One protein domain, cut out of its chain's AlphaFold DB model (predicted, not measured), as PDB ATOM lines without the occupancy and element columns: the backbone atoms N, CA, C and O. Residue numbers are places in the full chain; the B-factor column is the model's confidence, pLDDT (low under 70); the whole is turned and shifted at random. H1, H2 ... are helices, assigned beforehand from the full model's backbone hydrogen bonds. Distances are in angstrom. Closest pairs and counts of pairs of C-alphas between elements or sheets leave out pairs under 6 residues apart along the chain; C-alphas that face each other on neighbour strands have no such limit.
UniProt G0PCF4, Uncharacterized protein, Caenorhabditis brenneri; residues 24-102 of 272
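Overview. This is residues 24 to 102 of the 272 residues of an uncharacterized protein of Caenorhabditis brenneri (UniProt G0PCF4). A small, compact cluster of short helices set at steep angles to one another, with the longest, H3, running along one side and H5 and H2 nearest the middle. H5 meets H3 with its last residues; H1 and H6, which hold the two ends of the printed part, lie at one end of the longest axis, and H4 lies towards the other end, where residues 63 to 68, of which 63 to 66 belong to H3, stick out. The printed part has 79 residues with six named helices, H1 to H6 in order along the chain, and no named strand; its class is all helix. It is compact, with a radius of gyration of the C-alphas of 11.8 A, and spans 31 by 27 by 20 A.

Arrangement. H3, residues 52 to 66, touches H5, residues 85 to 93, with its residues 54 to 58 alone; the closest C-alphas, of Ala 58 and Met 93, are 5.4 A apart. H3 and H5 run opposite ways at a steep tilt of 59 degrees. With residues 52 to 55 alone H3 touches H6, residues 98 to 102, closest at the C-alphas of Ala 55 and Ile 98, 6.4 A apart. H5 also touches H4, residues 73 to 76, where the C-alphas of Thr 76 and Gly 85 are closest, at 4.6 A. H2, residues 33 to 43, is close to H3 but not clearly touching, with the C-alphas of Leu 36 and Ala 54 closest at 7.3 A. H2 is likewise close to H5 but not clearly touching, with Val 35 and Leu 88 closest at 7.8 A between C-alphas, and their lines are about perpendicular at 79 degrees. H1, residues 24 to 31, is about perpendicular to H2 at 83 degrees and is near H6. H1 and H5 are apart. In H1, H2, H3, H5 and H6 every O i to N i+4 pair is within hydrogen-bond range; H4 is too short for such a pair.

Along the chain. H3 measures 21.0 A from C-alpha 52 at (22.918, -23.613, 26.570) to C-alpha 66 at (28.099, -23.827, 6.185). H2 measures 15.2 A, H5 12.3 A and H1 10.5 A, the last beginning at C-alpha 24 at (26.502, -11.227, 31.853). H4 and H6 are shorter, with four and five residues; H6 ends at C-alpha 102 at (31.907, -17.440, 29.751).

Size, cuts and confidence. The two C-alphas farthest apart, of Glu 26 and Asn 68, are 32.9 A apart, while the first and last printed C-alphas are 8.5 A apart. The printed part has no cut and no long link. The mean pLDDT of the printed part is 95.4, and no printed residue is under 70.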
ATOM      1  N   GLU A  24      26.671 -11.364  33.305       95.06
ATOM      2  CA  GLU A  24      26.502 -11.227  31.853       95.06
ATOM      3  C   GLU A  24      25.461 -12.196  31.271       95.06
ATOM      4  O   GLU A  24      24.692 -11.806  30.393       95.06
ATOM      5  N   LEU A  25      25.387 -13.425  31.791       96.94
ATOM      6  CA  LEU A  25      24.447 -14.452  31.334       96.94
ATOM      7  C   LEU A  25      23.024 -14.128  31.782       96.94
ATOM      8  O   LEU A  25      22.078 -14.258  31.006       96.94
ATOM      9  N   GLU A  26      22.870 -13.667  33.022       96.12
ATOM     10  CA  GLU A  26      21.579 -13.241  33.549       96.12
ATOM     11  C   GLU A  26      21.029 -12.043  32.763       96.12
ATOM     12  O   GLU A  26      19.870 -12.068  32.345       96.12
ATOM     13  N   ASN A  27      21.867 -11.038  32.485       96.19
ATOM     14  CA  ASN A  27      21.484  -9.887  31.669       96.19
ATOM     15  C   ASN A  27      21.098 -10.311  30.249       96.19
ATOM     16  O   ASN A  27      20.004  -9.983  29.798       96.19
ATOM     17  N   LEU A  28      21.930 -11.119  29.582       96.31
ATOM     18  CA  LEU A  28      21.654 -11.588  28.223       96.31
ATOM     19  C   LEU A  28      20.334 -12.372  28.143       96.31
ATOM     20  O   LEU A  28      19.565 -12.203  27.195       96.31
ATOM     21  N   LYS A  29      20.046 -13.198  29.157       95.69
ATOM     22  CA  LYS A  29      18.787 -13.944  29.278       95.69
ATOM     23  C   LYS A  29      17.585 -13.022  29.491       95.69
ATOM     24  O   LYS A  29      16.541 -13.231  28.871       95.69
ATOM     25  N   ASN A  30      17.717 -12.014  30.350       95.94
ATOM     26  CA  ASN A  30      16.642 -11.069  30.651       95.94
ATOM     27  C   ASN A  30      16.320 -10.175  29.446       95.94
ATOM     28  O   ASN A  30      15.154 -10.083  29.044       95.94
ATOM     29  N   ASP A  31      17.353  -9.600  28.831       96.44
ATOM     30  CA  ASP A  31      17.252  -8.705  27.674       96.44
ATOM     31  C   ASP A  31      16.624  -9.410  26.464       96.44
ATOM     32  O   ASP A  31      15.867  -8.805  25.705       96.44
ATOM     33  N   ASN A  32      16.851 -10.721  26.330       97.06
ATOM     34  CA  ASN A  32      16.329 -11.532  25.231       97.06
ATOM     35  C   ASN A  32      15.162 -12.451  25.618       97.06
ATOM     36  O   ASN A  32      14.812 -13.362  24.865       97.06
ATOM     37  N   SER A  33      14.514 -12.221  26.761       96.75
ATOM     38  CA  SER A  33      13.454 -13.099  27.288       96.75
ATOM     39  C   SER A  33      12.322 -13.381  26.286       96.75
ATOM     40  O   SER A  33      11.891 -14.530  26.147       96.75
ATOM     41  N   GLN A  34      11.878 -12.371  25.526       96.88
ATOM     42  CA  GLN A  34      10.845 -12.531  24.494       96.88
ATOM     43  C   GLN A  34      11.314 -13.434  23.341       96.88
ATOM     44  O   GLN A  34      10.548 -14.271  22.855       96.88
ATOM     45  N   VAL A  35      12.573 -13.291  22.916       97.81
ATOM     46  CA  VAL A  35      13.179 -14.118  21.862       97.81
ATOM     47  C   VAL A  35      13.339 -15.551  22.352       97.81
ATOM     48  O   VAL A  35      12.882 -16.476  21.687       97.81
ATOM     49  N   LEU A  36      13.888 -15.756  23.549       97.94
ATOM     50  CA  LEU A  36      14.058 -17.086  24.139       97.94
ATOM     51  C   LEU A  36      12.718 -17.814  24.310       97.94
ATOM     52  O   LEU A  36      12.624 -19.017  24.050       97.94
ATOM     53  N   GLN A  37      11.657 -17.095  24.691       97.88
ATOM     54  CA  GLN A  37      10.312 -17.658  24.776       97.88
ATOM     55  C   GLN A  37       9.777 -18.072  23.400       97.88
ATOM     56  O   GLN A  37       9.236 -19.171  23.267       97.88
ATOM     57  N   TYR A  38       9.947 -17.225  22.383       98.19
ATOM     58  CA  TYR A  38       9.557 -17.534  21.008       98.19
ATOM     59  C   TYR A  38      10.281 -18.778  20.480       98.19
ATOM     60  O   TYR A  38       9.645 -19.738  20.043       98.19
ATOM     61  N   LEU A  39      11.608 -18.818  20.613       97.75
ATOM     62  CA  LEU A  39      12.426 -19.943  20.164       97.75
ATOM     63  C   LEU A  39      12.074 -21.232  20.906       97.75
ATOM     64  O   LEU A  39      11.998 -22.293  20.286       97.75
ATOM     65  N   SER A  40      11.772 -21.152  22.203       97.56
ATOM     66  CA  SER A  40      11.327 -22.319  22.973       97.56
ATOM     67  C   SER A  40      10.009 -22.899  22.454       97.56
ATOM     68  O   SER A  40       9.811 -24.115  22.459       97.56
ATOM     69  N   GLN A  41       9.092 -22.052  21.977       97.19
ATOM     70  CA  GLN A  41       7.816 -22.499  21.411       97.19
ATOM     71  C   GLN A  41       7.998 -23.168  20.045       97.19
ATOM     72  O   GLN A  41       7.391 -24.214  19.804       97.19
ATOM     73  N   GLU A  42       8.841 -22.590  19.189       97.19
ATOM     74  CA  GLU A  42       9.073 -23.063  17.819       97.19
ATOM     75  C   GLU A  42       9.947 -24.328  17.772       97.19
ATOM     76  O   GLU A  42       9.683 -25.246  16.997       97.19
ATOM     77  N   THR A  43      10.962 -24.419  18.637       95.75
ATOM     78  CA  THR A  43      11.914 -25.550  18.670       95.75
ATOM     79  C   THR A  43      11.539 -26.646  19.665       95.75
ATOM     80  O   THR A  43      12.040 -27.766  19.565       95.75
ATOM     81  N   ARG A  44      10.665 -26.339  20.635       95.88
ATOM     82  CA  ARG A  44      10.358 -27.177  21.812       95.88
ATOM     83  C   ARG A  44      11.535 -27.391  22.766       95.88
ATOM     84  O   ARG A  44      11.442 -28.240  23.650       95.88
ATOM     85  N   TRP A  45      12.622 -26.638  22.623       95.56
ATOM     86  CA  TRP A  45      13.730 -26.660  23.576       95.56
ATOM     87  C   TRP A  45      13.490 -25.633  24.676       95.56
ATOM     88  O   TRP A  45      12.988 -24.546  24.426       95.56
ATOM     89  N   ASN A  46      13.833 -25.971  25.914       92.25
ATOM     90  CA  ASN A  46      13.623 -25.080  27.050       92.25
ATOM     91  C   ASN A  46      14.768 -24.057  27.150       92.25
ATOM     92  O   ASN A  46      15.737 -24.290  27.867       92.25
ATOM     93  N   MET A  47      14.665 -22.954  26.402       94.44
ATOM     94  CA  MET A  47      15.704 -21.912  26.327       94.44
ATOM     95  C   MET A  47      15.507 -20.782  27.344       94.44
ATOM     96  O   MET A  47      16.389 -19.953  27.524       94.44
ATOM     97  N   THR A  48      14.354 -20.719  28.014       92.25
ATOM     98  CA  THR A  48      14.067 -19.663  29.002       92.25
ATOM     99  C   THR A  48      14.711 -19.925  30.359       92.25
ATOM    100  O   THR A  48      14.902 -18.994  31.136       92.25
ATOM    101  N   GLN A  49      15.032 -21.184  30.664       88.19
ATOM    102  CA  GLN A  49      15.706 -21.558  31.909       88.19
ATOM    103  C   GLN A  49      17.227 -21.571  31.779       88.19
ATOM    104  O   GLN A  49      17.905 -21.370  32.783       88.19
ATOM    105  N   ASN A  50      17.736 -21.845  30.575       89.25
ATOM    106  CA  ASN A  50      19.145 -22.101  30.330       89.25
ATOM    107  C   ASN A  50      19.558 -21.680  28.907       89.25
ATOM    108  O   ASN A  50      18.971 -22.160  27.928       89.25
ATOM    109  N   LEU A  51      20.586 -20.842  28.786       96.06
ATOM    110  CA  LEU A  51      21.104 -20.336  27.514       96.06
ATOM    111  C   LEU A  51      21.842 -21.394  26.689       96.06
ATOM    112  O   LEU A  51      21.969 -21.230  25.479       96.06
ATOM    113  N   GLY A  52      22.248 -22.519  27.276       94.19
ATOM    114  CA  GLY A  52      22.918 -23.613  26.570       94.19
ATOM    115  C   GLY A  52      22.084 -24.177  25.417       94.19
ATOM    116  O   GLY A  52      22.622 -24.530  24.374       94.19
ATOM    117  N   LYS A  53      20.747 -24.179  25.530       95.12
ATOM    118  CA  LYS A  53      19.872 -24.559  24.404       95.12
ATOM    119  C   LYS A  53      19.760 -23.495  23.324       95.12
ATOM    120  O   LYS A  53      19.557 -23.845  22.164       95.12
ATOM    121  N   ALA A  54      19.903 -22.225  23.681       96.81
ATOM    122  CA  ALA A  54      20.003 -21.158  22.696       96.81
ATOM    123  C   ALA A  54      21.355 -21.217  21.960       96.81
ATOM    124  O   ALA A  54      21.381 -21.041  20.744       96.81
ATOM    125  N   ALA A  55      22.436 -21.568  22.665       95.44
ATOM    126  CA  ALA A  55      23.750 -21.832  22.076       95.44
ATOM    127  C   ALA A  55      23.709 -23.014  21.093       95.44
ATOM    128  O   ALA A  55      24.067 -22.841  19.932       95.44
ATOM    129  N   ASP A  56      23.136 -24.158  21.500       95.06
ATOM    130  CA  ASP A  56      22.928 -25.318  20.615       95.06
ATOM    131  C   ASP A  56      22.159 -24.918  19.335       95.06
ATOM    132  O   ASP A  56      22.406 -25.434  18.242       95.06
ATOM    133  N   LEU A  57      21.176 -24.013  19.443       96.88
ATOM    134  CA  LEU A  57      20.439 -23.527  18.277       96.88
ATOM    135  C   LEU A  57      21.321 -22.654  17.378       96.88
ATOM    136  O   LEU A  57      21.277 -22.829  16.160       96.88
ATOM    137  N   ALA A  58      22.098 -21.737  17.952       96.44
ATOM    138  CA  ALA A  58      23.020 -20.894  17.201       96.44
ATOM    139  C   ALA A  58      24.028 -21.742  16.413       96.44
ATOM    140  O   ALA A  58      24.184 -21.535  15.209       96.44
ATOM    141  N   ASP A  59      24.593 -22.775  17.039       92.69
ATOM    142  CA  ASP A  59      25.511 -23.710  16.385       92.69
ATOM    143  C   ASP A  59      24.848 -24.419  15.206       92.69
ATOM    144  O   ASP A  59      25.427 -24.515  14.122       92.69
ATOM    145  N   ASN A  60      23.593 -24.850  15.361       95.44
ATOM    146  CA  ASN A  60      22.843 -25.415  14.243       95.44
ATOM    147  C   ASN A  60      22.684 -24.408  13.101       95.44
ATOM    148  O   ASN A  60      22.860 -24.789  11.947       95.44
ATOM    149  N   LEU A  61      22.406 -23.130  13.379       96.19
ATOM    150  CA  LEU A  61      22.307 -22.115  12.326       96.19
ATOM    151  C   LEU A  61      23.642 -21.883  11.605       96.19
ATOM    152  O   LEU A  61      23.628 -21.742  10.382       96.19
ATOM    153  N   ILE A  62      24.771 -21.918  12.324       92.12
ATOM    154  CA  ILE A  62      26.119 -21.865  11.732       92.12
ATOM    155  C   ILE A  62      26.335 -23.058  10.795       92.12
ATOM    156  O   ILE A  62      26.779 -22.887   9.660       92.12
ATOM    157  N   GLN A  63      25.988 -24.272  11.232       91.69
ATOM    158  CA  GLN A  63      26.093 -25.458  10.375       91.69
ATOM    159  C   GLN A  63      25.175 -25.342   9.156       91.69
ATOM    160  O   GLN A  63      25.549 -25.728   8.049       91.69
ATOM    161  N   MET A  64      23.983 -24.772   9.329       94.81
ATOM    162  CA  MET A  64      23.066 -24.561   8.220       94.81
ATOM    163  C   MET A  64      23.624 -23.578   7.179       94.81
ATOM    164  O   MET A  64      23.495 -23.837   5.982       94.81
ATOM    165  N   ASP A  65      24.278 -22.498   7.617       92.19
ATOM    166  CA  ASP A  65      25.028 -21.601   6.728       92.19
ATOM    167  C   ASP A  65      26.133 -22.358   5.988       92.19
ATOM    168  O   ASP A  65      26.232 -22.280   4.763       92.19
ATOM    169  N   PHE A  66      26.941 -23.123   6.728       88.62
ATOM    170  CA  PHE A  66      28.099 -23.827   6.185       88.62
ATOM    171  C   PHE A  66      27.717 -24.834   5.094       88.62
ATOM    172  O   PHE A  66      28.376 -24.924   4.059       88.62
ATOM    173  N   TYR A  67      26.612 -25.556   5.293       92.56
ATOM    174  CA  TYR A  67      26.098 -26.534   4.334       92.56
ATOM    175  C   TYR A  67      25.051 -25.967   3.365       92.56
ATOM    176  O   TYR A  67      24.450 -26.736   2.613       92.56
ATOM    177  N   ASN A  68      24.832 -24.645   3.358       93.38
ATOM    178  CA  ASN A  68      23.871 -23.953   2.493       93.38
ATOM    179  C   ASN A  68      22.482 -24.625   2.473       93.38
ATOM    180  O   ASN A  68      21.899 -24.889   1.417       93.38
ATOM    181  N   THR A  69      21.970 -24.959   3.657       95.06
ATOM    182  CA  THR A  69      20.654 -25.592   3.809       95.06
ATOM    183  C   THR A  69      19.569 -24.561   4.103       95.06
ATOM    184  O   THR A  69      19.816 -23.457   4.586       95.06
ATOM    185  N   THR A  70      18.328 -24.924   3.798       95.38
ATOM    186  CA  THR A  70      17.176 -24.044   3.972       95.38
ATOM    187  C   THR A  70      16.824 -23.870   5.440       95.38
ATOM    188  O   THR A  70      16.626 -24.850   6.158       95.38
ATOM    189  N   TYR A  71      16.638 -22.621   5.855       96.88
ATOM    190  CA  TYR A  71      16.143 -22.294   7.184       96.88
ATOM    191  C   TYR A  71      14.678 -22.669   7.405       96.88
ATOM    192  O   TYR A  71      13.877 -22.647   6.465       96.88
ATOM    193  N   PRO A  72      14.292 -22.949   8.661       96.88
ATOM    194  CA  PRO A  72      12.895 -23.151   8.998       96.88
ATOM    195  C   PRO A  72      12.074 -21.867   8.799       96.88
ATOM    196  O   PRO A  72      12.577 -20.742   8.878       96.88
ATOM    197  N   LEU A  73      10.767 -22.038   8.578       97.25
ATOM    198  CA  LEU A  73       9.844 -20.922   8.343       97.25
ATOM    199  C   LEU A  73       9.787 -19.941   9.515       97.25
ATOM    200  O   LEU A  73       9.725 -18.741   9.287       97.25
ATOM    201  N   TRP A  74       9.861 -20.427  10.753       96.94
ATOM    202  CA  TRP A  74       9.848 -19.569  11.939       96.94
ATOM    203  C   TRP A  74      11.072 -18.645  12.025       96.94
ATOM    204  O   TRP A  74      11.004 -17.608  12.673       96.94
ATOM    205  N   LEU A  75      12.178 -18.978  11.351       97.44
ATOM    206  CA  LEU A  75      13.354 -18.112  11.281       97.44
ATOM    207  C   LEU A  75      13.270 -17.139  10.101       97.44
ATOM    208  O   LEU A  75      13.630 -15.976  10.231       97.44
ATOM    209  N   THR A  76      12.796 -17.597   8.941       97.19
ATOM    210  CA  THR A  76      12.720 -16.761   7.726       97.19
ATOM    211  C   THR A  76      11.519 -15.814   7.720       97.19
ATOM    212  O   THR A  76      11.584 -14.745   7.115       97.19
ATOM    213  N   GLN A  77      10.436 -16.189   8.398       96.88
ATOM    214  CA  GLN A  77       9.183 -15.442   8.529       96.88
ATOM    215  C   GLN A  77       8.725 -15.463   9.999       96.88
ATOM    216  O   GLN A  77       7.713 -16.094  10.330       96.88
ATOM    217  N   PRO A  78       9.481 -14.822  10.906       97.25
ATOM    218  CA  PRO A  78       9.223 -14.932  12.331       97.25
ATOM    219  C   PRO A  78       7.909 -14.255  12.721       97.25
ATOM    220  O   PRO A  78       7.555 -13.183  12.233       97.25
ATOM    221  N   LYS A  79       7.181 -14.886  13.646       95.44
ATOM    222  CA  LYS A  79       5.922 -14.363  14.204       95.44
ATOM    223  C   LYS A  79       6.145 -13.675  15.550       95.44
ATOM    224  O   LYS A  79       5.336 -13.804  16.466       95.44
ATOM    225  N   ILE A  80       7.263 -12.967  15.669       96.12
ATOM    226  CA  ILE A  80       7.646 -12.198  16.851       96.12
ATOM    227  C   ILE A  80       7.713 -10.714  16.484       96.12
ATOM    228  O   ILE A  80       8.305 -10.325  15.479       96.12
ATOM    229  N   ASN A  81       7.053  -9.877  17.282       94.19
ATOM    230  CA  ASN A  81       6.963  -8.444  17.012       94.19
ATOM    231  C   ASN A  81       8.345  -7.788  17.060       94.19
ATOM    232  O   ASN A  81       9.086  -7.995  18.017       94.19
ATOM    233  N   GLY A  82       8.640  -6.949  16.065       92.19
ATOM    234  CA  GLY A  82       9.883  -6.176  16.002       92.19
ATOM    235  C   GLY A  82      11.085  -6.926  15.429       92.19
ATOM    236  O   GLY A  82      12.176  -6.375  15.463       92.19
ATOM    237  N   TYR A  83      10.894  -8.137  14.894       96.94
ATOM    238  CA  TYR A  83      11.971  -8.922  14.293       96.94
ATOM    239  C   TYR A  83      11.641  -9.319  12.855       96.94
ATOM    240  O   TYR A  83      10.644  -9.978  12.573       96.94
ATOM    241  N   SER A  84      12.537  -8.968  11.944       97.06
ATOM    242  CA  SER A  84      12.736  -9.648  10.667       97.06
ATOM    243  C   SER A  84      13.520 -10.953  10.862       97.06
ATOM    244  O   SER A  84      14.143 -11.173  11.902       97.06
ATOM    245  N   GLY A  85      13.551 -11.816   9.841       96.31
ATOM    246  CA  GLY A  85      14.348 -13.047   9.907       96.31
ATOM    247  C   GLY A  85      15.852 -12.795  10.083       96.31
ATOM    248  O   GLY A  85      16.525 -13.536  10.796       96.31
ATOM    249  N   SER A  86      16.379 -11.710   9.506       96.06
ATOM    250  CA  SER A  86      17.774 -11.294   9.702       96.06
ATOM    251  C   SER A  86      18.053 -10.799  11.118       96.06
ATOM    252  O   SER A  86      19.096 -11.130  11.674       96.06
ATOM    253  N   GLU A  87      17.135 -10.029  11.709       97.19
ATOM    254  CA  GLU A  87      17.274  -9.557  13.092       97.19
ATOM    255  C   GLU A  87      17.191 -10.732  14.064       97.19
ATOM    256  O   GLU A  87      18.047 -10.853  14.933       97.19
ATOM    257  N   LEU A  88      16.242 -11.653  13.860       98.00
ATOM    258  CA  LEU A  88      16.118 -12.835  14.709       98.00
ATOM    259  C   LEU A  88      17.366 -13.718  14.618       98.00
ATOM    260  O   LEU A  88      17.893 -14.126  15.648       98.00
ATOM    261  N   LYS A  89      17.876 -13.981  13.405       97.50
ATOM    262  CA  LYS A  89      19.129 -14.728  13.228       97.50
ATOM    263  C   LYS A  89      20.285 -14.035  13.948       97.50
ATOM    264  O   LYS A  89      21.021 -14.702  14.664       97.50
ATOM    265  N   LYS A  90      20.433 -12.716  13.790       96.62
ATOM    266  CA  LYS A  90      21.488 -11.946  14.461       96.62
ATOM    267  C   LYS A  90      21.407 -12.090  15.983       96.62
ATOM    268  O   LYS A  90      22.430 -12.352  16.598       96.62
ATOM    269  N   THR A  91      20.217 -11.978  16.564       97.06
ATOM    270  CA  THR A  91      20.026 -12.153  18.008       97.06
ATOM    271  C   THR A  91      20.309 -13.584  18.459       97.06
ATOM    272  O   THR A  91      20.951 -13.777  19.481       97.06
ATOM    273  N   ILE A  92      19.916 -14.607  17.686       97.69
ATOM    274  CA  ILE A  92      20.275 -16.002  18.004       97.69
ATOM    275  C   ILE A  92      21.800 -16.174  18.056       97.69
ATOM    276  O   ILE A  92      22.312 -16.864  18.934       97.69
ATOM    277  N   MET A  93      22.531 -15.525  17.150       96.19
ATOM    278  CA  MET A  93      23.991 -15.599  17.109       96.19
ATOM    279  C   MET A  93      24.681 -14.977  18.332       96.19
ATOM    280  O   MET A  93      25.833 -15.311  18.585       96.19
ATOM    281  N   GLU A  94      24.004 -14.140  19.126       95.00
ATOM    282  CA  GLU A  94      24.551 -13.634  20.396       95.00
ATOM    283  C   GLU A  94      24.730 -14.749  21.440       95.00
ATOM    284  O   GLU A  94      25.555 -14.619  22.344       95.00
ATOM    285  N   PHE A  95      24.007 -15.867  21.298       95.81
ATOM    286  CA  PHE A  95      24.129 -17.036  22.174       95.81
ATOM    287  C   PHE A  95      25.203 -18.034  21.723       95.81
ATOM    288  O   PHE A  95      25.485 -18.982  22.456       95.81
ATOM    289  N   ALA A  96      25.788 -17.856  20.533       92.94
ATOM    290  CA  ALA A  96      26.802 -18.769  20.013       92.94
ATOM    291  C   ALA A  96      27.995 -18.855  20.975       92.94
ATOM    292  O   ALA A  96      28.529 -17.830  21.412       92.94
ATOM    293  N   GLU A  97      28.396 -20.085  21.311       90.19
ATOM    294  CA  GLU A  97      29.534 -20.368  22.197       90.19
ATOM    295  C   GLU A  97      29.453 -19.660  23.571       90.19
ATOM    296  O   GLU A  97      30.472 -19.477  24.238       90.19
ATOM    297  N   ILE A  98      28.262 -19.246  24.032       94.00
ATOM    298  CA  ILE A  98      28.138 -18.369  25.207       94.00
ATOM    299  C   ILE A  98      28.700 -19.000  26.487       94.00
ATOM    300  O   ILE A  98      29.426 -18.338  27.229       94.00
ATOM    301  N   HIS A  99      28.432 -20.286  26.741       94.56
ATOM    302  CA  HIS A  99      28.954 -21.004  27.911       94.56
ATOM    303  C   HIS A  99      30.472 -21.250  27.816       94.56
ATOM    304  O   HIS A  99      31.177 -20.849  28.749       94.56
ATOM    305  N   PRO A 100      31.020 -21.802  26.709       93.31
ATOM    306  CA  PRO A 100      32.466 -21.894  26.498       93.31
ATOM    307  C   PRO A 100      33.206 -20.562  26.655       93.31
ATOM    308  O   PRO A 100      34.221 -20.487  27.354       93.31
ATOM    309  N   ARG A 101      32.674 -19.483  26.067       93.56
ATOM    310  CA  ARG A 101      33.234 -18.134  26.213       93.56
ATOM    311  C   ARG A 101      33.195 -17.687  27.665       93.56
ATOM    312  O   ARG A 101      34.228 -17.286  28.191       93.56
ATOM    313  N   SER A 102      32.056 -17.828  28.341       95.81
ATOM    314  CA  SER A 102      31.907 -17.440  29.751       95.81
ATOM    315  C   SER A 102      32.917 -18.140  30.657       95.81
ATOM    316  O   SER A 102      33.488 -17.494  31.530       95.81
TER     317      SER A 102